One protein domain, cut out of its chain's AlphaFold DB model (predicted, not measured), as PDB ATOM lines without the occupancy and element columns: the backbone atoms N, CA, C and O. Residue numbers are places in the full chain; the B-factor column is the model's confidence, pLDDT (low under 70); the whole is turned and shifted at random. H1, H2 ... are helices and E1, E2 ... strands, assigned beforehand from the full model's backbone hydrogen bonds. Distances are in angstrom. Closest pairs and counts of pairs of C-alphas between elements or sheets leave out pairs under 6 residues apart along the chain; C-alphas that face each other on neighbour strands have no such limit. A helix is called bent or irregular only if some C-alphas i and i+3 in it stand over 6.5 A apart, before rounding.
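Overview. This is residues 166 to 344 and 393 to 403 of the 651 residues of an uncharacterized protein of Candidatus Portnoybacteria bacterium CG10_big_fil_rev_8_21_14_0_10_40_22 (UniProt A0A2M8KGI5). A strongly twisted sheet of seven strands makes the core, with H2 and H4 on one face and H1, H3 and H5 on the other. In it the long bent strands E3 and E6 run side by side, E1 and E2 complete a ring of neighbours with them, and E7, E8 and E9 extend the sheet from E6; the small separate hairpin E4 and E5 has E5 near E6. The printed part has 190 residues, with five named helices and nine named strands in the order H1 E1 H2 E2 E3 E4 E5 H3 E6 H4 E7 E8 E9 H5; the class is mixed. It is compact, with a radius of gyration of the C-alphas of 15.5 A, and spans 49 by 35 by 35 A.

Along the chain. Find C-alpha 286 at (-14.962, 35.609, -30.761), where E6 begins; it runs to residue 300, 18.1 A, and bends by 131 degrees at residue 291. E3, residues 230 to 243, spans 21.3 A and bends by 118 degrees at residue 240. Their sheet also holds E1, 175 to 179, E2, 212 to 217, E7, 329 to 333, E8, 336 to 340, and E9, 393 to 396. E4, 250 to 253, and E5, 256 to 258, form the second sheet. H1, 166 to 172, begins at C-alpha 166, (-3.619, 42.945, -21.351); H2 is 198 to 208, 14.9 A, H3 268 to 277 and H4 315 to 324, each 14.2 A, and H5 398 to 401.

Arrangement. Start at E6: E2 and E7 lie on one side of it, E3 on the other side. Look for N and O within hydrogen-bond range: antiparallel E3 and E6 at N 235 and O 293, 2.8 A; antiparallel E2 and E6 at N 214 and O 287, 2.8 A; parallel E6 and E7 at N 330 and O 297, 2.8 A. E6, H4, E7 is a strand-helix-strand unit, parallel neighbours with a helix between, its crossover right-handed. H2 and H4 are close but not clearly touching, the C-alphas of Gln 199 and Thr 321 7.4 A apart. On the opposite face, H3 has a height over the sheet of 7.6 A, and H1 touches H5, closest at C-alphas Glu 170 and Gln 399, 5.8 A. In H1, H2, H3 and H4 every O i to N i+4 pair is within hydrogen-bond range; H5 is too short for one.

Size, cuts and confidence. The C-alphas farthest apart are Glu 266 and Pro 344, 49.3 A. Residues 345 to 392 are not printed; C-alphas 344 and 393 stand 15.3 A apart. Long links join E1 to H2, E2 to E3 and E6 to H4. Look for pLDDT under 70 at residues 260 to 265 and 304 to 309.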
ATOM      1  N   GLU A 166      -4.330  41.686 -21.529       94.94
ATOM      2  CA  GLU A 166      -3.619  42.945 -21.351       94.94
ATOM      3  C   GLU A 166      -2.710  43.277 -22.541       94.94
ATOM      4  O   GLU A 166      -2.703  44.406 -23.029       94.94
ATOM      5  N   GLU A 167      -1.967  42.279 -23.014       95.44
ATOM      6  CA  GLU A 167      -1.037  42.416 -24.134       95.44
ATOM      7  C   GLU A 167      -1.792  42.505 -25.467       95.44
ATOM      8  O   GLU A 167      -1.364  43.217 -26.372       95.44
ATOM      9  N   VAL A 168      -2.951  41.846 -25.585       96.31
ATOM     10  CA  VAL A 168      -3.844  41.982 -26.747       96.31
ATOM     11  C   VAL A 168      -4.419  43.398 -26.838       96.31
ATOM     12  O   VAL A 168      -4.354  44.008 -27.904       96.31
ATOM     13  N   ILE A 169      -4.937  43.937 -25.728       95.88
ATOM     14  CA  ILE A 169      -5.460  45.310 -25.646       95.88
ATOM     15  C   ILE A 169      -4.386  46.311 -26.085       95.88
ATOM     16  O   ILE A 169      -4.654  47.194 -26.895       95.88
ATOM     17  N   GLU A 170      -3.163  46.161 -25.572       93.75
ATOM     18  CA  GLU A 170      -2.059  47.078 -25.856       93.75
ATOM     19  C   GLU A 170      -1.541  46.956 -27.292       93.75
ATOM     20  O   GLU A 170      -1.370  47.969 -27.971       93.75
ATOM     21  N   ARG A 171      -1.329  45.728 -27.780       94.62
ATOM     22  CA  ARG A 171      -0.763  45.474 -29.112       94.62
ATOM     23  C   ARG A 171      -1.690  45.910 -30.243       94.62
ATOM     24  O   ARG A 171      -1.192  46.353 -31.277       94.62
ATOM     25  N   TYR A 172      -2.999  45.738 -30.073       95.31
ATOM     26  CA  TYR A 172      -3.979  45.983 -31.135       95.31
ATOM     27  C   TYR A 172      -4.828  47.241 -30.927       95.31
ATOM     28  O   TYR A 172      -5.616  47.564 -31.810       95.31
ATOM     29  N   ASP A 173      -4.660  47.948 -29.804       95.31
ATOM     30  CA  ASP A 173      -5.444  49.136 -29.437       95.31
ATOM     31  C   ASP A 173      -6.961  48.881 -29.494       95.31
ATOM     32  O   ASP A 173      -7.733  49.595 -30.134       95.31
ATOM     33  N   VAL A 174      -7.388  47.799 -28.838       95.75
ATOM     34  CA  VAL A 174      -8.787  47.353 -28.812       95.75
ATOM     35  C   VAL A 174      -9.302  47.213 -27.388       95.75
ATOM     36  O   VAL A 174      -8.572  46.832 -26.476       95.75
ATOM     37  N   LEU A 175     -10.595  47.451 -27.198       96.94
ATOM     38  CA  LEU A 175     -11.327  47.007 -26.016       96.94
ATOM     39  C   LEU A 175     -11.724  45.544 -26.196       96.94
ATOM     40  O   LEU A 175     -11.954  45.101 -27.319       96.94
ATOM     41  N   ILE A 176     -11.879  44.810 -25.100       97.50
ATOM     42  CA  ILE A 176     -12.431  43.454 -25.118       97.50
ATOM     43  C   ILE A 176     -13.696  43.443 -24.268       97.50
ATOM     44  O   ILE A 176     -13.674  43.857 -23.108       97.50
ATOM     45  N   VAL A 177     -14.808  42.981 -24.840       97.62
ATOM     46  CA  VAL A 177     -16.121  43.016 -24.194       97.62
ATOM     47  C   VAL A 177     -16.827  41.666 -24.244       97.62
ATOM     48  O   VAL A 177     -16.809  40.978 -25.259       97.62
ATOM     49  N   HIS A 178     -17.506  41.297 -23.162       96.94
ATOM     50  CA  HIS A 178     -18.429  40.163 -23.129       96.94
ATOM     51  C   HIS A 178     -19.866  40.675 -23.027       96.94
ATOM     52  O   HIS A 178     -20.207  41.381 -22.080       96.94
ATOM     53  N   GLY A 179     -20.713  40.339 -24.003       94.94
ATOM     54  CA  GLY A 179     -22.117  40.755 -24.019       94.94
ATOM     55  C   GLY A 179     -22.986  39.942 -23.057       94.94
ATOM     56  O   GLY A 179     -23.047  38.718 -23.157       94.94
ATOM     57  N   ILE A 180     -23.725  40.622 -22.178       95.44
ATOM     58  CA  ILE A 180     -24.731  40.018 -21.298       95.44
ATOM     59  C   ILE A 180     -26.111  40.339 -21.864       95.44
ATOM     60  O   ILE A 180     -26.629  41.440 -21.705       95.44
ATOM     61  N   HIS A 181     -26.733  39.357 -22.513       92.81
ATOM     62  CA  HIS A 181     -28.068  39.554 -23.065       92.81
ATOM     63  C   HIS A 181     -29.138  39.516 -21.954       92.81
ATOM     64  O   HIS A 181     -29.137  38.572 -21.151       92.81
ATOM     65  N   PRO A 182     -30.114  40.446 -21.943       90.25
ATOM     66  CA  PRO A 182     -31.152  40.513 -20.921       90.25
ATOM     67  C   PRO A 182     -31.982  39.237 -20.801       90.25
ATOM     68  O   PRO A 182     -31.958  38.556 -19.781       90.25
ATOM     69  N   ASN A 183     -32.630  38.859 -21.903       82.12
ATOM     70  CA  ASN A 183     -33.677  37.833 -21.894       82.12
ATOM     71  C   ASN A 183     -33.312  36.544 -22.644       82.12
ATOM     72  O   ASN A 183     -34.170  35.698 -22.860       82.12
ATOM     73  N   PHE A 184     -32.065  36.407 -23.104       86.31
ATOM     74  CA  PHE A 184     -31.645  35.277 -23.930       86.31
ATOM     75  C   PHE A 184     -30.526  34.496 -23.250       86.31
ATOM     76  O   PHE A 184     -29.606  35.079 -22.667       86.31
ATOM     77  N   VAL A 185     -30.613  33.172 -23.345       85.88
ATOM     78  CA  VAL A 185     -29.571  32.225 -22.955       85.88
ATOM     79  C   VAL A 185     -29.399  31.233 -24.107       85.88
ATOM     80  O   VAL A 185     -30.360  30.544 -24.458       85.88
ATOM     81  N   PRO A 186     -28.199  31.117 -24.701       81.50
ATOM     82  CA  PRO A 186     -27.966  30.159 -25.773       81.50
ATOM     83  C   PRO A 186     -27.862  28.744 -25.186       81.50
ATOM     84  O   PRO A 186     -26.795  28.317 -24.752       81.50
ATOM     85  N   VAL A 187     -28.976  28.003 -25.161       71.50
ATOM     86  CA  VAL A 187     -29.096  26.660 -24.543       71.50
ATOM     87  C   VAL A 187     -28.063  25.659 -25.063       71.50
ATOM     88  O   VAL A 187     -27.648  24.769 -24.329       71.50
ATOM     89  N   GLY A 188     -27.629  25.780 -26.317       76.44
ATOM     90  CA  GLY A 188     -26.565  24.933 -26.867       76.44
ATOM     91  C   GLY A 188     -25.177  25.243 -26.300       76.44
ATOM     92  O   GLY A 188     -24.352  24.343 -26.218       76.44
ATOM     93  N   ASN A 189     -24.944  26.483 -25.854       82.81
ATOM     94  CA  ASN A 189     -23.602  27.046 -25.664       82.81
ATOM     95  C   ASN A 189     -23.310  27.485 -24.216       82.81
ATOM     96  O   ASN A 189     -22.190  27.893 -23.904       82.81
ATOM     97  N   SER A 190     -24.308  27.437 -23.329       85.88
ATOM     98  CA  SER A 190     -24.231  27.936 -21.952       85.88
ATOM     99  C   SER A 190     -24.622  26.874 -20.929       85.88
ATOM    100  O   SER A 190     -25.524  26.083 -21.173       85.88
ATOM    101  N   LEU A 191     -24.020  26.889 -19.739       87.94
ATOM    102  CA  LEU A 191     -24.452  26.043 -18.617       87.94
ATOM    103  C   LEU A 191     -25.732  26.551 -17.935       87.94
ATOM    104  O   LEU A 191     -26.273  25.865 -17.074       87.94
ATOM    105  N   LEU A 192     -26.223  27.737 -18.293       88.81
ATOM    106  CA  LEU A 192     -27.362  28.383 -17.641       88.81
ATOM    107  C   LEU A 192     -28.711  27.794 -18.075       88.81
ATOM    108  O   LEU A 192     -28.862  27.281 -19.188       88.81
ATOM    109  N   ASN A 193     -29.709  27.906 -17.199       83.12
ATOM    110  CA  ASN A 193     -31.112  27.707 -17.563       83.12
ATOM    111  C   ASN A 193     -31.611  28.850 -18.472       83.12
ATOM    112  O   ASN A 193     -31.039  29.936 -18.495       83.12
ATOM    113  N   LEU A 194     -32.674  28.593 -19.242       79.38
ATOM    114  CA  LEU A 194     -33.220  29.509 -20.261       79.38
ATOM    115  C   LEU A 194     -33.694  30.868 -19.725       79.38
ATOM    116  O   LEU A 194     -33.703  31.857 -20.451       79.38
ATOM    117  N   ASP A 195     -34.102  30.883 -18.467       73.56
ATOM    118  CA  ASP A 195     -34.848  31.920 -17.759       73.56
ATOM    119  C   ASP A 195     -33.971  32.772 -16.832       73.56
ATOM    120  O   ASP A 195     -34.475  33.623 -16.101       73.56
ATOM    121  N   VAL A 196     -32.656  32.539 -16.830       85.94
ATOM    122  CA  VAL A 196     -31.728  33.286 -15.980       85.94
ATOM    123  C   VAL A 196     -31.724  34.754 -16.407       85.94
ATOM    124  O   VAL A 196     -31.460  35.068 -17.572       85.94
ATOM    125  N   ASP A 197     -32.002  35.647 -15.456       89.06
ATOM    126  CA  ASP A 197     -31.969  37.094 -15.662       89.06
ATOM    127  C   ASP A 197     -30.533  37.624 -15.820       89.06
ATOM    128  O   ASP A 197     -29.531  36.936 -15.584       89.06
ATOM    129  N   TRP A 198     -30.412  38.864 -16.280       94.00
ATOM    130  CA  TRP A 198     -29.113  39.447 -16.598       94.00
ATOM    131  C   TRP A 198     -28.310  39.830 -15.360       94.00
ATOM    132  O   TRP A 198     -27.085  39.712 -15.386       94.00
ATOM    133  N   GLN A 199     -28.967  40.216 -14.262       95.25
ATOM    134  CA  GLN A 199     -28.298  40.488 -12.991       95.25
ATOM    135  C   GLN A 199     -27.631  39.223 -12.450       95.25
ATOM    136  O   GLN A 199     -26.520  39.272 -11.923       95.25
ATOM    137  N   THR A 200     -28.287  38.076 -12.599       94.19
ATOM    138  CA  THR A 200     -27.761  36.767 -12.222       94.19
ATOM    139  C   THR A 200     -26.615  36.372 -13.147       94.19
ATOM    140  O   THR A 200     -25.579  35.943 -12.646       94.19
ATOM    141  N   LYS A 201     -26.719  36.599 -14.468       95.25
ATOM    142  CA  LYS A 201     -25.589  36.411 -15.408       95.25
ATOM    143  C   LYS A 201     -24.377  37.264 -15.029       95.25
ATOM    144  O   LYS A 201     -23.264  36.749 -14.995       95.25
ATOM    145  N   LEU A 202     -24.598  38.538 -14.701       96.56
ATOM    146  CA  LEU A 202     -23.557  39.457 -14.246       96.56
ATOM    147  C   LEU A 202     -22.893  38.942 -12.965       96.56
ATOM    148  O   LEU A 202     -21.675  38.803 -12.911       96.56
ATOM    149  N   LYS A 203     -23.692  38.586 -11.956       96.19
ATOM    150  CA  LYS A 203     -23.203  38.035 -10.684       96.19
ATOM    151  C   LYS A 203     -22.401  36.749 -10.882       96.19
ATOM    152  O   LYS A 203     -21.352  36.594 -10.268       96.19
ATOM    153  N   ILE A 204     -22.844  35.860 -11.771       94.62
ATOM    154  CA  ILE A 204     -22.096  34.655 -12.158       94.62
ATOM    155  C   ILE A 204     -20.744  35.030 -12.764       94.62
ATOM    156  O   ILE A 204     -19.723  34.501 -12.329       94.62
ATOM    157  N   ALA A 205     -20.725  35.952 -13.728       94.88
ATOM    158  CA  ALA A 205     -19.501  36.363 -14.404       94.88
ATOM    159  C   ALA A 205     -18.482  37.000 -13.441       94.88
ATOM    160  O   ALA A 205     -17.294  36.701 -13.527       94.88
ATOM    161  N   LEU A 206     -18.949  37.814 -12.489       94.62
ATOM    162  CA  LEU A 206     -18.096  38.481 -11.499       94.62
ATOM    163  C   LEU A 206     -17.576  37.542 -10.401       94.62
ATOM    164  O   LEU A 206     -16.455  37.706  -9.931       94.62
ATOM    165  N   VAL A 207     -18.396  36.589  -9.946       94.12
ATOM    166  CA  VAL A 207     -18.091  35.779  -8.753       94.12
ATOM    167  C   VAL A 207     -17.431  34.455  -9.098       94.12
ATOM    168  O   VAL A 207     -16.545  34.005  -8.371       94.12
ATOM    169  N   LEU A 208     -17.877  33.818 -10.181       91.69
ATOM    170  CA  LEU A 208     -17.355  32.524 -10.613       91.69
ATOM    171  C   LEU A 208     -16.228  32.667 -11.631       91.69
ATOM    172  O   LEU A 208     -15.544  31.679 -11.880       91.69
ATOM    173  N   GLU A 209     -16.018  33.866 -12.191       91.19
ATOM    174  CA  GLU A 209     -14.976  34.172 -13.184       91.19
ATOM    175  C   GLU A 209     -14.895  33.080 -14.272       91.19
ATOM    176  O   GLU A 209     -13.855  32.426 -14.425       91.19
ATOM    177  N   PRO A 210     -16.019  32.765 -14.941       91.94
ATOM    178  CA  PRO A 210     -16.070  31.670 -15.892       91.94
ATOM    179  C   PRO A 210     -15.225  31.974 -17.130       91.94
ATOM    180  O   PRO A 210     -14.847  33.119 -17.381       91.94
ATOM    181  N   SER A 211     -14.989  30.954 -17.951       93.12
ATOM    182  CA  SER A 211     -14.463  31.182 -19.297       93.12
ATOM    183  C   SER A 211     -15.522  31.863 -20.159       93.12
ATOM    184  O   SER A 211     -16.613  31.316 -20.380       93.12
ATOM    185  N   LEU A 212     -15.208  33.054 -20.663       93.75
ATOM    186  CA  LEU A 212     -16.132  33.888 -21.430       93.75
ATOM    187  C   LEU A 212     -15.748  33.919 -22.907       93.75
ATOM    188  O   LEU A 212     -14.572  33.924 -23.255       93.75
ATOM    189  N   ALA A 213     -16.764  33.973 -23.764       93.69
ATOM    190  CA  ALA A 213     -16.615  34.357 -25.161       93.69
ATOM    191  C   ALA A 213     -16.768  35.878 -25.262       93.69
ATOM    192  O   ALA A 213     -17.768  36.428 -24.794       93.69
ATOM    193  N   ALA A 214     -15.787  36.562 -25.833       95.69
ATOM    194  CA  ALA A 214     -15.722  38.017 -25.895       95.69
ATOM    195  C   ALA A 214     -15.473  38.508 -27.323       95.69
ATOM    196  O   ALA A 214     -14.942  37.778 -28.149       95.69
ATOM    197  N   SER A 215     -15.819  39.757 -27.602       96.19
ATOM    198  CA  SER A 215     -15.545  40.429 -28.871       96.19
ATOM    199  C   SER A 215     -14.600  41.603 -28.646       96.19
ATOM    200  O   SER A 215     -14.615  42.233 -27.586       96.19
ATOM    201  N   THR A 216     -13.782  41.931 -29.641       96.81
ATOM    202  CA  THR A 216     -12.951  43.140 -29.595       96.81
ATOM    203  C   THR A 216     -13.727  44.348 -30.106       96.81
ATOM    204  O   THR A 216     -14.542  44.194 -31.008       96.81
ATOM    205  N   ILE A 217     -13.463  45.551 -29.604       96.19
ATOM    206  CA  ILE A 217     -14.078  46.800 -30.077       96.19
ATOM    207  C   ILE A 217     -12.978  47.825 -30.341       96.19
ATOM    208  O   ILE A 217     -12.106  48.019 -29.495       96.19
ATOM    209  N   LYS A 218     -13.015  48.469 -31.506       94.31
ATOM    210  CA  LYS A 218     -12.081  49.521 -31.927       94.31
ATOM    211  C   LYS A 218     -12.831  50.734 -32.462       94.31
ATOM    212  O   LYS A 218     -14.011  50.646 -32.785       94.31
ATOM    213  N   GLU A 219     -12.135  51.859 -32.585       94.06
ATOM    214  CA  GLU A 219     -12.703  53.083 -33.155       94.06
ATOM    215  C   GLU A 219     -13.357  52.821 -34.524       94.06
ATOM    216  O   GLU A 219     -12.762  52.193 -35.403       94.06
ATOM    217  N   GLY A 220     -14.595  53.293 -34.686       90.56
ATOM    218  CA  GLY A 220     -15.409  53.072 -35.885       90.56
ATOM    219  C   GLY A 220     -16.310  51.834 -35.829       90.56
ATOM    220  O   GLY A 220     -17.202  51.713 -36.668       90.56
ATOM    221  N   ASP A 221     -16.136  50.951 -34.843       92.62
ATOM    222  CA  ASP A 221     -17.085  49.864 -34.598       92.62
ATOM    223  C   ASP A 221     -18.442  50.392 -34.111       92.62
ATOM    224  O   ASP A 221     -18.569  51.507 -33.606       92.62
ATOM    225  N   SER A 222     -19.465  49.547 -34.232       89.88
ATOM    226  CA  SER A 222     -20.827  49.828 -33.769       89.88
ATOM    227  C   SER A 222     -21.391  48.658 -32.957       89.88
ATOM    228  O   SER A 222     -20.744  47.623 -32.780       89.88
ATOM    229  N   ASN A 223     -22.659  48.753 -32.551       89.06
ATOM    230  CA  ASN A 223     -23.408  47.656 -31.922       89.06
ATOM    231  C   ASN A 223     -23.459  46.340 -32.738       89.06
ATOM    232  O   ASN A 223     -23.873  45.307 -32.211       89.06
ATOM    233  N   ARG A 224     -23.066  46.346 -34.021       88.50
ATOM    234  CA  ARG A 224     -22.949  45.142 -34.862       88.50
ATOM    235  C   ARG A 224     -21.740  44.281 -34.509       88.50
ATOM    236  O   ARG A 224     -21.773  43.071 -34.705       88.50
ATOM    237  N   ASN A 225     -20.702  44.900 -33.953       92.19
ATOM    238  CA  ASN A 225     -19.462  44.241 -33.550       92.19
ATOM    239  C   ASN A 225     -19.531  43.701 -32.112       92.19
ATOM    240  O   ASN A 225     -18.515  43.286 -31.557       92.19
ATOM    241  N   MET A 226     -20.729  43.681 -31.522       90.69
ATOM    242  CA  MET A 226     -21.001  43.213 -30.168       90.69
ATOM    243  C   MET A 226     -22.113  42.168 -30.201       90.69
ATOM    244  O   MET A 226     -23.088  42.302 -30.946       90.69
ATOM    245  N   TRP A 227     -22.013  41.162 -29.334       89.06
ATOM    246  CA  TRP A 227     -23.102  40.203 -29.148       89.06
ATOM    247  C   TRP A 227     -24.361  40.856 -28.549       89.06
ATOM    248  O   TRP A 227     -25.477  40.614 -29.007       89.06
ATOM    249  N   ALA A 228     -24.176  41.714 -27.544       91.62
ATOM    250  CA  ALA A 228     -25.231  42.487 -26.897       91.62
ATOM    251  C   ALA A 228     -24.742  43.918 -26.645       91.62
ATOM    252  O   ALA A 228     -23.545  44.143 -26.475       91.62
ATOM    253  N   ARG A 229     -25.665  44.880 -26.578       93.06
ATOM    254  CA  ARG A 229     -25.343  46.288 -26.288       93.06
ATOM    255  C   ARG A 229     -24.985  46.568 -24.833       93.06
ATOM    256  O   ARG A 229     -24.658  47.703 -24.521       93.06
ATOM    257  N   MET A 230     -25.051  45.584 -23.947       95.44
ATOM    258  CA  MET A 230     -24.658  45.722 -22.549       95.44
ATOM    259  C   MET A 230     -23.840  44.519 -22.101       95.44
ATOM    260  O   MET A 230     -24.033  43.408 -22.604       95.44
ATOM    261  N   GLY A 231     -22.943  44.716 -21.140       97.62
ATOM    262  CA  GLY A 231     -22.155  43.622 -20.590       97.62
ATOM    263  C   GLY A 231     -20.882  44.073 -19.896       97.62
ATOM    264  O   GLY A 231     -20.813  45.162 -19.337       97.62
ATOM    265  N   LEU A 232     -19.866  43.216 -19.921       97.75
ATOM    266  CA  LEU A 232     -18.610  43.417 -19.207       97.75
ATOM    267  C   LEU A 232     -17.499  43.908 -20.122       97.75
ATOM    268  O   LEU A 232     -17.349  43.411 -21.237       97.75
ATOM    269  N   ILE A 233     -16.676  44.813 -19.604       97.81
ATOM    270  CA  ILE A 233     -15.366  45.131 -20.171       97.81
ATOM    271  C   ILE A 233     -14.338  44.229 -19.496       97.81
ATOM    272  O   ILE A 233     -14.202  44.247 -18.268       97.81
ATOM    273  N   ILE A 234     -13.611  43.451 -20.290       97.00
ATOM    274  CA  ILE A 234     -12.570  42.539 -19.820       97.00
ATOM    275  C   ILE A 234     -11.230  43.267 -19.896       97.00
ATOM    276  O   ILE A 234     -10.874  43.821 -20.934       97.00
ATOM    277  N   ARG A 235     -10.491  43.270 -18.786       95.12
ATOM    278  CA  ARG A 235      -9.176  43.925 -18.674       95.12
ATOM    279  C   ARG A 235      -8.004  42.969 -18.557       95.12
ATOM    280  O   ARG A 235      -6.873  43.405 -18.714       95.12
ATOM    281  N   GLY A 236      -8.270  41.710 -18.226       94.81
ATOM    282  CA  GLY A 236      -7.243  40.715 -17.955       94.81
ATOM    283  C   GLY A 236      -7.785  39.298 -18.069       94.81
ATOM    284  O   GLY A 236      -8.998  39.093 -18.180       94.81
ATOM    285  N   GLY A 237      -6.868  38.340 -18.045       94.50
ATOM    286  CA  GLY A 237      -7.138  36.926 -18.287       94.50
ATOM    287  C   GLY A 237      -6.315  36.403 -19.458       94.50
ATOM    288  O   GLY A 237      -5.437  37.090 -19.988       94.50
ATOM    289  N   LYS A 238      -6.599  35.174 -19.878       95.25
ATOM    290  CA  LYS A 238      -5.837  34.497 -20.927       95.25
ATOM    291  C   LYS A 238      -6.737  34.106 -22.085       95.25
ATOM    292  O   LYS A 238      -7.651  33.300 -21.918       95.25
ATOM    293  N   VAL A 239      -6.431  34.621 -23.271       95.50
ATOM    294  CA  VAL A 239      -7.058  34.164 -24.506       95.50
ATOM    295  C   VAL A 239      -6.583  32.742 -24.783       95.50
ATOM    296  O   VAL A 239      -5.386  32.478 -24.886       95.50
ATOM    297  N   THR A 240      -7.516  31.806 -24.883       91.81
ATOM    298  CA  THR A 240      -7.214  30.409 -25.208       91.81
ATOM    299  C   THR A 240      -7.445  30.100 -26.673       91.81
ATOM    300  O   THR A 240      -6.759  29.229 -27.206       91.81
ATOM    301  N   LYS A 241      -8.385  30.808 -27.313       91.31
ATOM    302  CA  LYS A 241      -8.718  30.714 -28.743       91.31
ATOM    303  C   LYS A 241      -9.279  32.037 -29.237       91.31
ATOM    304  O   LYS A 241      -9.885  32.769 -28.453       91.31
ATOM    305  N   ALA A 242      -9.125  32.309 -30.525       93.06
ATOM    306  CA  ALA A 242      -9.721  33.477 -31.162       93.06
ATOM    307  C   ALA A 242     -10.163  33.159 -32.595       93.06
ATOM    308  O   ALA A 242      -9.538  32.344 -33.270       93.06
ATOM    309  N   TYR A 243     -11.245  33.785 -33.058       91.56
ATOM    310  CA  TYR A 243     -11.763  33.586 -34.407       91.56
ATOM    311  C   TYR A 243     -12.338  34.883 -34.995       91.56
ATOM    312  O   TYR A 243     -12.964  35.642 -34.253       91.56
ATOM    313  N   PRO A 244     -12.186  35.154 -36.309       91.75
ATOM    314  CA  PRO A 244     -12.702  36.377 -36.945       91.75
ATOM    315  C   PRO A 244     -14.230  36.522 -36.944       91.75
ATOM    316  O   PRO A 244     -14.748  37.575 -37.318       91.75
ATOM    317  N   GLN A 245     -14.955  35.466 -36.569       89.56
ATOM    318  CA  GLN A 245     -16.417  35.382 -36.536       89.56
ATOM    319  C   GLN A 245     -16.869  34.650 -35.261       89.56
ATOM    320  O   GLN A 245     -16.034  34.185 -34.485       89.56
ATOM    321  N   ASP A 246     -18.180  34.509 -35.068       84.06
ATOM    322  CA  ASP A 246     -18.754  33.647 -34.028       84.06
ATOM    323  C   ASP A 246     -18.391  32.174 -34.287       84.06
ATOM    324  O   ASP A 246     -18.749  31.598 -35.318       84.06
ATOM    325  N   LEU A 247     -17.658  31.574 -33.354       79.00
ATOM    326  CA  LEU A 247     -17.235  30.176 -33.358       79.00
ATOM    327  C   LEU A 247     -18.300  29.270 -32.716       79.00
ATOM    328  O   LEU A 247     -18.206  28.044 -32.803       79.00
ATOM    329  N   GLY A 248     -19.318  29.849 -32.070       80.56
ATOM    330  CA  GLY A 248     -20.405  29.113 -31.440       80.56
ATOM    331  C   GLY A 248     -19.916  28.210 -30.309       80.56
ATOM    332  O   GLY A 248     -20.456  27.118 -30.117       80.56
ATOM    333  N   THR A 249     -18.873  28.629 -29.583       83.44
ATOM    334  CA  THR A 249     -18.237  27.779 -28.570       83.44
ATOM    335  C   THR A 249     -19.208  27.415 -27.450       83.44
ATOM    336  O   THR A 249     -20.083  28.195 -27.064       83.44
ATOM    337  N   VAL A 250     -19.043  26.219 -26.890       85.44
ATOM    338  CA  VAL A 250     -19.922  25.661 -25.863       85.44
ATOM    339  C   VAL A 250     -19.201  25.626 -24.525       85.44
ATOM    340  O   VAL A 250     -18.142  25.015 -24.403       85.44
ATOM    341  N   ALA A 251     -19.784  26.243 -23.497       84.75
ATOM    342  CA  ALA A 251     -19.320  26.064 -22.124       84.75
ATOM    343  C   ALA A 251     -19.552  24.612 -21.683       84.75
ATOM    344  O   ALA A 251     -20.692  24.146 -21.648       84.75
ATOM    345  N   THR A 252     -18.475  23.901 -21.347       81.94
ATOM    346  CA  THR A 252     -18.531  22.511 -20.864       81.94
ATOM    347  C   THR A 252     -18.413  22.433 -19.348       81.94
ATOM    348  O   THR A 252     -19.018  21.557 -18.736       81.94
ATOM    349  N   THR A 253     -17.679  23.369 -18.743       85.75
ATOM    350  CA  THR A 253     -17.557  23.571 -17.292       85.75
ATOM    351  C   THR A 253     -17.556  25.081 -17.010       85.75
ATOM    352  O   THR A 253     -17.544  25.879 -17.951       85.75
ATOM    353  N   ILE A 254     -17.591  25.521 -15.746       86.75
ATOM    354  CA  ILE A 254     -17.498  26.959 -15.407       86.75
ATOM    355  C   ILE A 254     -16.233  27.565 -16.030       86.75
ATOM    356  O   ILE A 254     -16.258  28.689 -16.522       86.75
ATOM    357  N   LYS A 255     -15.133  26.809 -16.027       89.38
ATOM    358  CA  LYS A 255     -13.789  27.281 -16.384       89.38
ATOM    359  C   LYS A 255     -13.305  26.776 -17.744       89.38
ATOM    360  O   LYS A 255     -12.105  26.834 -17.999       89.38
ATOM    361  N   LYS A 256     -14.183  26.201 -18.580       85.44
ATOM    362  CA  LYS A 256     -13.793  25.664 -19.894       85.44
ATOM    363  C   LYS A 256     -14.874  25.804 -20.953       85.44
ATOM    364  O   LYS A 256     -16.061  25.573 -20.713       85.44
ATOM    365  N   ARG A 257     -14.413  26.088 -22.172       86.56
ATOM    366  CA  ARG A 257     -15.210  26.099 -23.402       86.56
ATOM    367  C   ARG A 257     -14.633  25.110 -24.417       86.56
ATOM    368  O   ARG A 257     -13.427  24.867 -24.438       86.56
ATOM    369  N   TYR A 258     -15.501  24.526 -25.234       80.31
ATOM    370  CA  TYR A 258     -15.175  23.585 -26.304       80.31
ATOM    371  C   TYR A 258     -15.798  24.043 -27.625       80.31
ATOM    372  O   TYR A 258     -16.933  24.516 -27.643       80.31
ATOM    373  N   GLU A 259     -15.097  23.839 -28.734       72.38
ATOM    374  CA  GLU A 259     -15.618  23.981 -30.092       72.38
ATOM    375  C   GLU A 259     -15.419  22.685 -30.886       72.38
ATOM    376  O   GLU A 259     -14.490  21.916 -30.632       72.38
ATOM    377  N   SER A 260     -16.281  22.436 -31.873       58.03
ATOM    378  CA  SER A 260     -16.149  21.287 -32.770       58.03
ATOM    379  C   SER A 260     -15.690  21.708 -34.165       58.03
ATOM    380  O   SER A 260     -16.386  22.472 -34.827       58.03
ATOM    381  N   GLY A 261     -14.603  21.108 -34.660       56.62
ATOM    382  CA  GLY A 261     -14.408  20.894 -36.100       56.62
ATOM    383  C   GLY A 261     -13.812  22.032 -36.936       56.62
ATOM    384  O   GLY A 261     -14.012  22.015 -38.147       56.62
ATOM    385  N   VAL A 262     -13.056  22.971 -36.356       57.91
ATOM    386  CA  VAL A 262     -12.358  24.019 -37.129       57.91
ATOM    387  C   VAL A 262     -10.846  23.774 -37.135       57.91
ATOM    388  O   VAL A 262     -10.231  23.594 -36.086       57.91
ATOM    389  N   LEU A 263     -10.244  23.742 -38.329       56.44
ATOM    390  CA  LEU A 263      -8.789  23.785 -38.515       56.44
ATOM    391  C   LEU A 263      -8.326  25.220 -38.252       56.44
ATOM    392  O   LEU A 263      -8.696  26.122 -38.996       56.44
ATOM    393  N   MET A 264      -7.542  25.423 -37.197       60.75
ATOM    394  CA  MET A 264      -7.056  26.741 -36.778       60.75
ATOM    395  C   MET A 264      -5.526  26.810 -36.878       60.75
ATOM    396  O   MET A 264      -4.874  25.759 -36.830       60.75
ATOM    397  N   PRO A 265      -4.931  28.016 -36.971       61.00
ATOM    398  CA  PRO A 265      -3.502  28.197 -36.735       61.00
ATOM    399  C   PRO A 265      -3.057  27.489 -35.446       61.00
ATOM    400  O   PRO A 265      -3.759  27.551 -34.435       61.00
ATOM    401  N   GLU A 266      -1.882  26.847 -35.453       71.31
ATOM    402  CA  GLU A 266      -1.385  26.104 -34.280       71.31
ATOM    403  C   GLU A 266      -1.156  27.004 -33.051       71.31
ATOM    404  O   GLU A 266      -1.286  26.542 -31.918       71.31
ATOM    405  N   LYS A 267      -0.815  28.284 -33.259       86.19
ATOM    406  CA  LYS A 267      -0.495  29.246 -32.192       86.19
ATOM    407  C   LYS A 267      -1.646  30.229 -31.962       86.19
ATOM    408  O   LYS A 267      -2.150  30.834 -32.907       86.19
ATOM    409  N   VAL A 268      -2.012  30.431 -30.696       89.88
ATOM    410  CA  VAL A 268      -3.119  31.305 -30.267       89.88
ATOM    411  C   VAL A 268      -2.872  32.764 -30.658       89.88
ATOM    412  O   VAL A 268      -3.793  33.460 -31.061       89.88
ATOM    413  N   SER A 269      -1.631  33.235 -30.612       92.25
ATOM    414  CA  SER A 269      -1.251  34.593 -31.003       92.25
ATOM    415  C   SER A 269      -1.527  34.881 -32.478       92.25
ATOM    416  O   SER A 269      -1.949  35.990 -32.800       92.25
ATOM    417  N   GLY A 270      -1.355  33.880 -33.350       91.50
ATOM    418  CA  GLY A 270      -1.747  33.962 -34.757       91.50
ATOM    419  C   GLY A 270      -3.264  34.030 -34.920       91.50
ATOM    420  O   GLY A 270      -3.756  34.877 -35.656       91.50
ATOM    421  N   GLN A 271      -4.004  33.220 -34.154       93.19
ATOM    422  CA  GLN A 271      -5.472  33.269 -34.128       93.19
ATOM    423  C   GLN A 271      -5.997  34.637 -33.670       93.19
ATOM    424  O   GLN A 271      -6.963  35.142 -34.227       93.19
ATOM    425  N   ILE A 272      -5.371  35.253 -32.659       95.69
ATOM    426  CA  ILE A 272      -5.747  36.588 -32.167       95.69
ATOM    427  C   ILE A 272      -5.532  37.641 -33.253       95.69
ATOM    428  O   ILE A 272      -6.396  38.488 -33.470       95.69
ATOM    429  N   GLU A 273      -4.377  37.598 -33.919       95.06
ATOM    430  CA  GLU A 273      -4.047  38.526 -35.001       95.06
ATOM    431  C   GLU A 273      -5.077  38.432 -36.131       95.06
ATOM    432  O   GLU A 273      -5.669  39.444 -36.509       95.06
ATOM    433  N   GLU A 274      -5.366  37.214 -36.590       93.19
ATOM    434  CA  GLU A 274      -6.382  36.926 -37.608       93.19
ATOM    435  C   GLU A 274      -7.775  37.393 -37.155       93.19
ATOM    436  O   GLU A 274      -8.453  38.130 -37.866       93.19
ATOM    437  N   ALA A 275      -8.181  37.065 -35.923       94.25
ATOM    438  CA  ALA A 275      -9.495  37.409 -35.389       94.25
ATOM    439  C   ALA A 275      -9.768  38.916 -35.317       94.25
ATOM    440  O   ALA A 275     -10.926  39.335 -35.371       94.25
ATOM    441  N   ILE A 276      -8.730  39.734 -35.151       94.44
ATOM    442  CA  ILE A 276      -8.848  41.194 -35.051       94.44
ATOM    443  C   ILE A 276      -8.701  41.858 -36.426       94.44
ATOM    444  O   ILE A 276      -9.408  42.828 -36.724       94.44
ATOM    445  N   THR A 277      -7.782  41.362 -37.255       92.56
ATOM    446  CA  THR A 277      -7.431  41.986 -38.543       92.56
ATOM    447  C   THR A 277      -8.330  41.539 -39.692       92.56
ATOM    448  O   THR A 277      -8.648  42.360 -40.551       92.56
ATOM    449  N   GLU A 278      -8.808  40.294 -39.676       91.00
ATOM    450  CA  GLU A 278      -9.651  39.699 -40.723       91.00
ATOM    451  C   GLU A 278     -11.139  39.635 -40.342       91.00
ATOM    452  O   GLU A 278     -11.944  38.993 -41.022       91.00
ATOM    453  N   ARG A 279     -11.538  40.303 -39.250       91.19
ATOM    454  CA  ARG A 279     -12.940  40.353 -38.815       91.19
ATOM    455  C   ARG A 279     -13.837  40.891 -39.928       91.19
ATOM    456  O   ARG A 279     -13.594  41.974 -40.463       91.19
ATOM    457  N   ALA A 280     -14.910  40.157 -40.219       81.44
ATOM    458  CA  ALA A 280     -15.887  40.546 -41.228       81.44
ATOM    459  C   ALA A 280     -16.535  41.903 -40.900       81.44
ATOM    460  O   ALA A 280     -16.872  42.186 -39.745       81.44
ATOM    461  N   ASP A 281     -16.740  42.725 -41.931       76.81
ATOM    462  CA  ASP A 281     -17.405  44.016 -41.780       76.81
ATOM    463  C   ASP A 281     -18.838  43.829 -41.258       76.81
ATOM    464  O   ASP A 281     -19.589  42.970 -41.726       76.81
ATOM    465  N   GLY A 282     -19.205  44.602 -40.237       72.06
ATOM    466  CA  GLY A 282     -20.487  44.464 -39.544       72.06
ATOM    467  C   GLY A 282     -20.687  43.163 -38.747       72.06
ATOM    468  O   GLY A 282     -21.823  42.885 -38.364       72.06
ATOM    469  N   GLY A 283     -19.634  42.378 -38.486       83.06
ATOM    470  CA  GLY A 283     -19.663  41.196 -37.615       83.06
ATOM    471  C   GLY A 283     -18.884  41.379 -36.306       83.06
ATOM    472  O   GLY A 283     -17.995  42.228 -36.203       83.06
ATOM    473  N   TYR A 284     -19.200  40.566 -35.295       89.00
ATOM    474  CA  TYR A 284     -18.361  40.401 -34.104       89.00
ATOM    475  C   TYR A 284     -17.432  39.193 -34.273       89.00
ATOM    476  O   TYR A 284     -17.799  38.193 -34.890       89.00
ATOM    477  N   ASN A 285     -16.223  39.309 -33.734       94.44
ATOM    478  CA  ASN A 285     -15.286  38.201 -33.574       94.44
ATOM    479  C   ASN A 285     -15.505  37.515 -32.218       94.44
ATOM    480  O   ASN A 285     -16.203  38.054 -31.355       94.44
ATOM    481  N   GLU A 286     -14.894  36.348 -32.023       93.81
ATOM    482  CA  GLU A 286     -14.962  35.609 -30.761       93.81
ATOM    483  C   GLU A 286     -13.563  35.308 -30.218       93.81
ATOM    484  O   GLU A 286     -12.750  34.660 -30.871       93.81
ATOM    485  N   LEU A 287     -13.289  35.764 -28.999       95.31
ATOM    486  CA  LEU A 287     -12.125  35.431 -28.188       95.31
ATOM    487  C   LEU A 287     -12.610  34.637 -26.974       95.31
ATOM    488  O   LEU A 287     -13.388  35.146 -26.168       95.31
ATOM    489  N   ASN A 288     -12.124  33.410 -26.813       94.50
ATOM    490  CA  ASN A 288     -12.342  32.632 -25.598       94.50
ATOM    491  C   ASN A 288     -11.306  33.027 -24.557       94.50
ATOM    492  O   ASN A 288     -10.107  32.897 -24.805       94.50
ATOM    493  N   ILE A 289     -11.765  33.487 -23.399       95.19
ATOM    494  CA  ILE A 289     -10.909  34.028 -22.349       95.19
ATOM    495  C   ILE A 289     -11.158  33.264 -21.057       95.19
ATOM    496  O   ILE A 289     -12.274  33.246 -20.538       95.19
ATOM    497  N   ASP A 290     -10.097  32.663 -20.532       93.75
ATOM    498  CA  ASP A 290     -10.071  32.050 -19.208       93.75
ATOM    499  C   ASP A 290      -9.591  33.075 -18.172       93.75
ATOM    500  O   ASP A 290      -8.897  34.037 -18.509       93.75
ATOM    501  N   GLU A 291      -9.945  32.858 -16.899       91.00
ATOM    502  CA  GLU A 291      -9.498  33.701 -15.773       91.00
ATOM    503  C   GLU A 291      -9.824  35.192 -15.985       91.00
ATOM    504  O   GLU A 291      -9.016  36.082 -15.720       91.00
ATOM    505  N   CYS A 292     -11.026  35.459 -16.508       92.06
ATOM    506  CA  CYS A 292     -11.471  36.797 -16.879       92.06
ATOM    507  C   CYS A 292     -11.432  37.769 -15.694       92.06
ATOM    508  O   CYS A 292     -12.088  37.555 -14.674       92.06
ATOM    509  N   GLN A 293     -10.762  38.902 -15.884       93.25
ATOM    510  CA  GLN A 293     -10.810  40.037 -14.967       93.25
ATOM    511  C   GLN A 293     -11.656  41.155 -15.567       93.25
ATOM    512  O   GLN A 293     -11.444  41.573 -16.706       93.25
ATOM    513  N   THR A 294     -12.600  41.671 -14.783       95.25
ATOM    514  CA  THR A 294     -13.532  42.719 -15.217       95.25
ATOM    515  C   THR A 294     -13.002  44.108 -14.853       95.25
ATOM    516  O   THR A 294     -12.483  44.315 -13.756       95.25
ATOM    517  N   ALA A 295     -13.138  45.072 -15.766       96.00
ATOM    518  CA  ALA A 295     -12.872  46.492 -15.507       96.00
ATOM    519  C   ALA A 295     -14.121  47.295 -15.141       96.00
ATOM    520  O   ALA A 295     -13.997  48.311 -14.454       96.00
ATOM    521  N   GLY A 296     -15.286  46.880 -15.632       96.62
ATOM    522  CA  GLY A 296     -16.558  47.560 -15.426       96.62
ATOM    523  C   GLY A 296     -17.664  46.995 -16.308       96.62
ATOM    524  O   GLY A 296     -17.456  46.038 -17.062       96.62
ATOM    525  N   PHE A 297     -18.831  47.616 -16.210       97.88
ATOM    526  CA  PHE A 297     -19.991  47.345 -17.042       97.88
ATOM    527  C   PHE A 297     -20.102  48.398 -18.141       97.88
ATOM    528  O   PHE A 297     -19.923  49.585 -17.870       97.88
ATOM    529  N   TYR A 298     -20.420  47.985 -19.364       97.31
ATOM    530  CA  TYR A 298     -20.683  48.904 -20.466       97.31
ATOM    531  C   TYR A 298     -22.144  48.859 -20.897       97.31
ATOM    532  O   TYR A 298     -22.821  47.834 -20.777       97.31
ATOM    533  N   PHE A 299     -22.583  49.957 -21.501       95.12
ATOM    534  CA  PHE A 299     -23.683  49.960 -22.454       95.12
ATOM    535  C   PHE A 299     -23.278  50.702 -23.732       95.12
ATOM    536  O   PHE A 299     -22.452  51.613 -23.706       95.12
ATOM    537  N   CYS A 300     -23.841  50.293 -24.862       93.19
ATOM    538  CA  CYS A 300     -23.583  50.856 -26.178       93.19
ATOM    539  C   CYS A 300     -24.767  51.723 -26.620       93.19
ATOM    540  O   CYS A 300     -25.906  51.248 -26.680       93.19
ATOM    541  N   LEU A 301     -24.483  52.989 -26.938       87.88
ATOM    542  CA  LEU A 301     -25.474  53.977 -27.386       87.88
ATOM    543  C   LEU A 301     -25.673  54.005 -28.904       87.88
ATOM    544  O   LEU A 301     -26.552  54.716 -29.391       87.88
ATOM    545  N   ASP A 302     -24.886  53.240 -29.660       86.25
ATOM    546  CA  ASP A 302     -24.974  53.251 -31.116       86.25
ATOM    547  C   ASP A 302     -26.361  52.788 -31.576       86.25
ATOM    548  O   ASP A 302     -26.885  51.747 -31.145       86.25
ATOM    549  N   ARG A 303     -26.970  53.582 -32.466       72.12
ATOM    550  CA  ARG A 303     -28.332  53.344 -32.956       72.12
ATOM    551  C   ARG A 303     -28.413  51.989 -33.658       72.12
ATOM    552  O   ARG A 303     -27.535  51.587 -34.418       72.12
ATOM    553  N   THR A 304     -29.499  51.265 -33.423       64.81
ATOM    554  CA  THR A 304     -29.810  50.040 -34.162       64.81
ATOM    555  C   THR A 304     -30.513  50.409 -35.465       64.81
ATOM    556  O   THR A 304     -31.631  50.914 -35.428       64.81
ATOM    557  N   GLU A 305     -29.902  50.126 -36.620       56.34
ATOM    558  CA  GLU A 305     -30.586  50.263 -37.923       56.34
ATOM    559  C   GLU A 305     -31.781  49.299 -38.056       56.34
ATOM    560  O   GLU A 305     -32.735  49.575 -38.781       56.34
ATOM    561  N   ASN A 306     -31.764  48.193 -37.304       52.03
ATOM    562  CA  ASN A 306     -32.875  47.253 -37.213       52.03
ATOM    563  C   ASN A 306     -33.779  47.609 -36.031       52.03
ATOM    564  O   ASN A 306     -33.344  47.631 -34.878       52.03
ATOM    565  N   LEU A 307     -35.059  47.836 -36.322       44.59
ATOM    566  CA  LEU A 307     -36.119  47.910 -35.325       44.59
ATOM    567  C   LEU A 307     -36.120  46.600 -34.513       44.59
ATOM    568  O   LEU A 307     -36.474  45.548 -35.038       44.59
ATOM    569  N   ILE A 308     -35.780  46.703 -33.223       50.50
ATOM    570  CA  ILE A 308     -35.941  45.681 -32.172       50.50
ATOM    571  C   ILE A 308     -34.791  44.647 -32.079       50.50
ATOM    572  O   ILE A 308     -34.976  43.454 -32.308       50.50
ATOM    573  N   LYS A 309     -33.604  45.072 -31.617       60.31
ATOM    574  CA  LYS A 309     -32.777  44.210 -30.747       60.31
ATOM    575  C   LYS A 309     -33.157  44.508 -29.288       60.31
ATOM    576  O   LYS A 309     -32.849  45.580 -28.775       60.31
ATOM    577  N   ASN A 310     -33.845  43.577 -28.625       76.69
ATOM    578  CA  ASN A 310     -34.185  43.663 -27.192       76.69
ATOM    579  C   ASN A 310     -33.006  43.192 -26.322       76.69
ATOM    580  O   ASN A 310     -33.148  42.276 -25.513       76.69
ATOM    581  N   ASP A 311     -31.835  43.780 -26.547       85.81
ATOM    582  CA  ASP A 311     -30.543  43.388 -25.972       85.81
ATOM    583  C   ASP A 311     -29.954  44.440 -25.009       85.81
ATOM    584  O   ASP A 311     -28.787  44.347 -24.632       85.81
ATOM    585  N   LEU A 312     -30.763  45.430 -24.621       88.50
ATOM    586  CA  LEU A 312     -30.446  46.488 -23.664       88.50
ATOM    587  C   LEU A 312     -31.659  46.694 -22.747       88.50
ATOM    588  O   LEU A 312     -32.779  46.831 -23.245       88.50
ATOM    589  N   VAL A 313     -31.447  46.684 -21.429       90.31
ATOM    590  CA  VAL A 313     -32.491  47.015 -20.440       90.31
ATOM    591  C   VAL A 313     -32.505  48.511 -20.137       90.31
ATOM    592  O   VAL A 313     -31.713  49.280 -20.682       90.31
ATOM    593  N   ASP A 314     -33.423  48.930 -19.274       88.06
ATOM    594  CA  ASP A 314     -33.498  50.315 -18.837       88.06
ATOM    595  C   ASP A 314     -32.198  50.753 -18.130       88.06
ATOM    596  O   ASP A 314     -31.697  50.067 -17.240       88.06
ATOM    597  N   LEU A 315     -31.645  51.907 -18.521       89.06
ATOM    598  CA  LEU A 315     -30.380  52.405 -17.970       89.06
ATOM    599  C   LEU A 315     -30.423  52.656 -16.452       89.06
ATOM    600  O   LEU A 315     -29.387  52.511 -15.808       89.06
ATOM    601  N   ASP A 316     -31.586  52.966 -15.865       90.44
ATOM    602  CA  ASP A 316     -31.732  53.132 -14.413       90.44
ATOM    603  C   ASP A 316     -31.510  51.800 -13.694       90.44
ATOM    604  O   ASP A 316     -30.835  51.747 -12.668       90.44
ATOM    605  N   GLU A 317     -32.025  50.711 -14.269       93.06
ATOM    606  CA  GLU A 317     -31.851  49.352 -13.753       93.06
ATOM    607  C   GLU A 317     -30.376  48.921 -13.816       93.06
ATOM    608  O   GLU A 317     -29.843  48.350 -12.857       93.06
ATOM    609  N   ILE A 318     -29.694  49.233 -14.927       94.81
ATOM    610  CA  ILE A 318     -28.260  48.950 -15.085       94.81
ATOM    611  C   ILE A 318     -27.449  49.754 -14.073       94.81
ATOM    612  O   ILE A 318     -26.617  49.186 -13.363       94.81
ATOM    613  N   TYR A 319     -27.707  51.060 -13.991       94.06
ATOM    614  CA  TYR A 319     -26.994  51.972 -13.107       94.06
ATOM    615  C   TYR A 319     -27.129  51.552 -11.642       94.06
ATOM    616  O   TYR A 319     -26.119  51.417 -10.954       94.06
ATOM    617  N   GLN A 320     -28.350  51.261 -11.180       94.75
ATOM    618  CA  GLN A 320     -28.598  50.785  -9.815       94.75
ATOM    619  C   GLN A 320     -27.838  49.489  -9.518       94.75
ATOM    620  O   GLN A 320     -27.136  49.406  -8.514       94.75
ATOM    621  N   THR A 321     -27.894  48.512 -10.426       95.81
ATOM    622  CA  THR A 321     -27.168  47.244 -10.256       95.81
ATOM    623  C   THR A 321     -25.651  47.457 -10.199       95.81
ATOM    624  O   THR A 321     -24.961  46.805  -9.415       95.81
ATOM    625  N   CYS A 322     -25.108  48.374 -11.008       95.56
ATOM    626  CA  CYS A 322     -23.683  48.708 -10.981       95.56
ATOM    627  C   CYS A 322     -23.284  49.371  -9.657       95.56
ATOM    628  O   CYS A 322     -22.270  48.988  -9.079       95.56
ATOM    629  N   GLN A 323     -24.101  50.296  -9.139       94.31
ATOM    630  CA  GLN A 323     -23.884  50.928  -7.831       94.31
ATOM    631  C   GLN A 323     -23.899  49.898  -6.692       94.31
ATOM    632  O   GLN A 323     -22.999  49.899  -5.855       94.31
ATOM    633  N   GLU A 324     -24.862  48.972  -6.689       94.38
ATOM    634  CA  GLU A 324     -24.957  47.894  -5.691       94.38
ATOM    635  C   GLU A 324     -23.725  46.973  -5.665       94.38
ATOM    636  O   GLU A 324     -23.373  46.426  -4.618       94.38
ATOM    637  N   LEU A 325     -23.084  46.774  -6.818       94.81
ATOM    638  CA  LEU A 325     -21.911  45.909  -6.976       94.81
ATOM    639  C   LEU A 325     -20.582  46.683  -6.932       94.81
ATOM    640  O   LEU A 325     -19.527  46.073  -7.103       94.81
ATOM    641  N   GLY A 326     -20.620  48.011  -6.763       93.94
ATOM    642  CA  GLY A 326     -19.438  48.876  -6.855       93.94
ATOM    643  C   GLY A 326     -18.743  48.825  -8.222       93.94
ATOM    644  O   GLY A 326     -17.541  49.071  -8.319       93.94
ATOM    645  N   LEU A 327     -19.471  48.450  -9.274       94.94
ATOM    646  CA  LEU A 327     -18.938  48.195 -10.606       94.94
ATOM    647  C   LEU A 327     -18.863  49.508 -11.402       94.94
ATOM    648  O   LEU A 327     -19.894  50.163 -11.575       94.94
ATOM    649  N   PRO A 328     -17.685  49.900 -11.928       95.62
ATOM    650  CA  PRO A 328     -17.575  51.082 -12.772       95.62
ATOM    651  C   PRO A 328     -18.484  50.982 -13.995       95.62
ATOM    652  O   PRO A 328     -18.548  49.933 -14.639       95.62
ATOM    653  N   PHE A 329     -19.167  52.077 -14.318       95.31
ATOM    654  CA  PHE A 329     -20.144  52.129 -15.398       95.31
ATOM    655  C   PHE A 329     -19.619  52.983 -16.552       95.31
ATOM    656  O   PHE A 329     -19.230  54.135 -16.356       95.31
ATOM    657  N   TYR A 330     -19.602  52.412 -17.755       96.62
ATOM    658  CA  TYR A 330     -19.017  53.021 -18.944       96.62
ATOM    659  C   TYR A 330     -19.989  53.046 -20.124       96.62
ATOM    660  O   TYR A 330     -20.922  52.244 -20.210       96.62
ATOM    661  N   VAL A 331     -19.709  53.938 -21.071       96.19
ATOM    662  CA  VAL A 331     -20.472  54.114 -22.310       96.19
ATOM    663  C   VAL A 331     -19.589  53.802 -23.510       96.19
ATOM    664  O   VAL A 331     -18.459  54.281 -23.582       96.19
ATOM    665  N   ILE A 332     -20.109  53.043 -24.473       95.88
ATOM    666  CA  ILE A 332     -19.484  52.852 -25.787       95.88
ATOM    667  C   ILE A 332     -20.306  53.592 -26.851       95.88
ATOM    668  O   ILE A 332     -21.507  53.346 -26.989       95.88
ATOM    669  N   LYS A 333     -19.654  54.488 -27.603       93.06
ATOM    670  CA  LYS A 333     -20.225  55.207 -28.762       93.06
ATOM    671  C   LYS A 333     -19.205  55.215 -29.900       93.06
ATOM    672  O   LYS A 333     -18.067  55.635 -29.687       93.06
ATOM    673  N   ASN A 334     -19.597  54.763 -31.091       91.38
ATOM    674  CA  ASN A 334     -18.746  54.634 -32.284       91.38
ATOM    675  C   ASN A 334     -17.429  53.880 -32.008       91.38
ATOM    676  O   ASN A 334     -16.344  54.295 -32.434       91.38
ATOM    677  N   GLY A 335     -17.517  52.818 -31.203       93.25
ATOM    678  CA  GLY A 335     -16.375  51.984 -30.832       93.25
ATOM    679  C   GLY A 335     -15.394  52.620 -29.839       93.25
ATOM    680  O   GLY A 335     -14.362  52.029 -29.530       93.25
ATOM    681  N   LEU A 336     -15.705  53.809 -29.315       96.00
ATOM    682  CA  LEU A 336     -14.908  54.514 -28.312       96.00
ATOM    683  C   LEU A 336     -15.536  54.392 -26.923       96.00
ATOM    684  O   LEU A 336     -16.758  54.446 -26.788       96.00
ATOM    685  N   LEU A 337     -14.691  54.271 -25.897       96.81
ATOM    686  CA  LEU A 337     -15.105  54.152 -24.500       96.81
ATOM    687  C   LEU A 337     -15.084  55.499 -23.774       96.81
ATOM    688  O   LEU A 337     -14.127  56.266 -23.898       96.81
ATOM    689  N   TYR A 338     -16.099  55.735 -22.949       96.94
ATOM    690  CA  TYR A 338     -16.236  56.918 -22.107       96.94
ATOM    691  C   TYR A 338     -16.647  56.524 -20.688       96.94
ATOM    692  O   TYR A 338     -17.373  55.547 -20.487       96.94
ATOM    693  N   GLU A 339     -16.217  57.305 -19.700       94.81
ATOM    694  CA  GLU A 339     -16.845  57.295 -18.375       94.81
ATOM    695  C   GLU A 339     -18.333  57.637 -18.508       94.81
ATOM    696  O   GLU A 339     -18.707  58.508 -19.295       94.81
ATOM    697  N   SER A 340     -19.185  56.955 -17.746       93.75
ATOM    698  CA  SER A 340     -20.606  57.288 -17.697       93.75
ATOM    699  C   SER A 340     -20.852  58.423 -16.709       93.75
ATOM    700  O   SER A 340     -20.562  58.287 -15.521       93.75
ATOM    701  N   LEU A 341     -21.435  59.520 -17.195       92.75
ATOM    702  CA  LEU A 341     -22.010  60.591 -16.370       92.75
ATOM    703  C   LEU A 341     -23.520  60.403 -16.173       92.75
ATOM    704  O   LEU A 341     -24.238  61.357 -15.892       92.75
ATOM    705  N   TYR A 342     -24.014  59.178 -16.369       88.25
ATOM    706  CA  TYR A 342     -25.433  58.880 -16.274       88.25
ATOM    707  C   TYR A 342     -26.012  59.271 -14.910       88.25
ATOM    708  O   TYR A 342     -25.542  58.816 -13.864       88.25
ATOM    709  N   ASP A 343     -27.083  60.058 -14.962       84.50
ATOM    710  CA  ASP A 343     -27.893  60.469 -13.824       84.50
ATOM    711  C   ASP A 343     -29.377  60.163 -14.133       84.50
ATOM    712  O   ASP A 343     -29.909  60.659 -15.138       84.50
ATOM    713  N   PRO A 344     -30.069  59.363 -13.296       84.00
ATOM    714  CA  PRO A 344     -31.499  59.090 -13.434       84.00
ATOM    715  C   PRO A 344     -32.375  60.343 -13.565       84.00
ATOM    716  O   PRO A 344     -33.403  60.318 -14.246       84.00
ATOM    717  N   GLY A 393     -18.784  61.136 -20.338       93.12
ATOM    718  CA  GLY A 393     -17.684  61.712 -19.575       93.12
ATOM    719  C   GLY A 393     -16.365  61.725 -20.340       93.12
ATOM    720  O   GLY A 393     -16.301  61.872 -21.563       93.12
ATOM    721  N   LYS A 394     -15.268  61.563 -19.597       94.44
ATOM    722  CA  LYS A 394     -13.923  61.502 -20.171       94.44
ATOM    723  C   LYS A 394     -13.805  60.292 -21.109       94.44
ATOM    724  O   LYS A 394     -14.162  59.177 -20.731       94.44
ATOM    725  N   LYS A 395     -13.236  60.498 -22.305       96.31
ATOM    726  CA  LYS A 395     -12.799  59.401 -23.186       96.31
ATOM    727  C   LYS A 395     -11.706  58.588 -22.485       96.31
ATOM    728  O   LYS A 395     -10.717  59.160 -22.024       96.31
ATOM    729  N   ILE A 396     -11.881  57.273 -22.442       95.56
ATOM    730  CA  ILE A 396     -10.941  56.326 -21.843       95.56
ATOM    731  C   ILE A 396     -10.261  55.539 -22.957       95.56
ATOM    732  O   ILE A 396     -10.923  54.916 -23.787       95.56
ATOM    733  N   MET A 397      -8.932  55.571 -22.978       94.88
ATOM    734  CA  MET A 397      -8.153  54.796 -23.939       94.88
ATOM    735  C   MET A 397      -8.106  53.316 -23.526       94.88
ATOM    736  O   MET A 397      -8.070  53.027 -22.324       94.88
ATOM    737  N   PRO A 398      -8.044  52.355 -24.469       92.94
ATOM    738  CA  PRO A 398      -7.984  50.931 -24.134       92.94
ATOM    739  C   PRO A 398      -6.866  50.573 -23.138       92.94
ATOM    740  O   PRO A 398      -7.081  49.792 -22.212       92.94
ATOM    741  N   GLN A 399      -5.698  51.214 -23.230       91.00
ATOM    742  CA  GLN A 399      -4.571  50.967 -22.319       91.00
ATOM    743  C   GLN A 399      -4.842  51.439 -20.876       91.00
ATOM    744  O   GLN A 399      -4.222  50.940 -19.932       91.00
ATOM    745  N   GLU A 400      -5.757  52.393 -20.667       92.62
ATOM    746  CA  GLU A 400      -6.164  52.830 -19.324       92.62
ATOM    747  C   GLU A 400      -7.010  51.756 -18.621       92.62
ATOM    748  O   GLU A 400      -6.913  51.604 -17.403       92.62
ATOM    749  N   ILE A 401      -7.762  50.941 -19.371       89.56
ATOM    750  CA  ILE A 401      -8.628  49.884 -18.826       89.56
ATOM    751  C   ILE A 401      -7.836  48.771 -18.135       89.56
ATOM    752  O   ILE A 401      -8.271  48.271 -17.094       89.56
ATOM    753  N   ARG A 402      -6.630  48.455 -18.628       80.44
ATOM    754  CA  ARG A 402      -5.688  47.518 -17.980       80.44
ATOM    755  C   ARG A 402      -5.403  47.900 -16.524       80.44
ATOM    756  O   ARG A 402      -5.186  47.029 -15.686       80.44
ATOM    757  N   LYS A 403      -5.408  49.202 -16.219       81.00
ATOM    758  CA  LYS A 403      -5.098  49.748 -14.888       81.00
ATOM    759  C   LYS A 403      -6.308  49.800 -13.957       81.00
ATOM    760  O   LYS A 403      -6.139  50.192 -12.803       81.00
TER     761      LYS A 403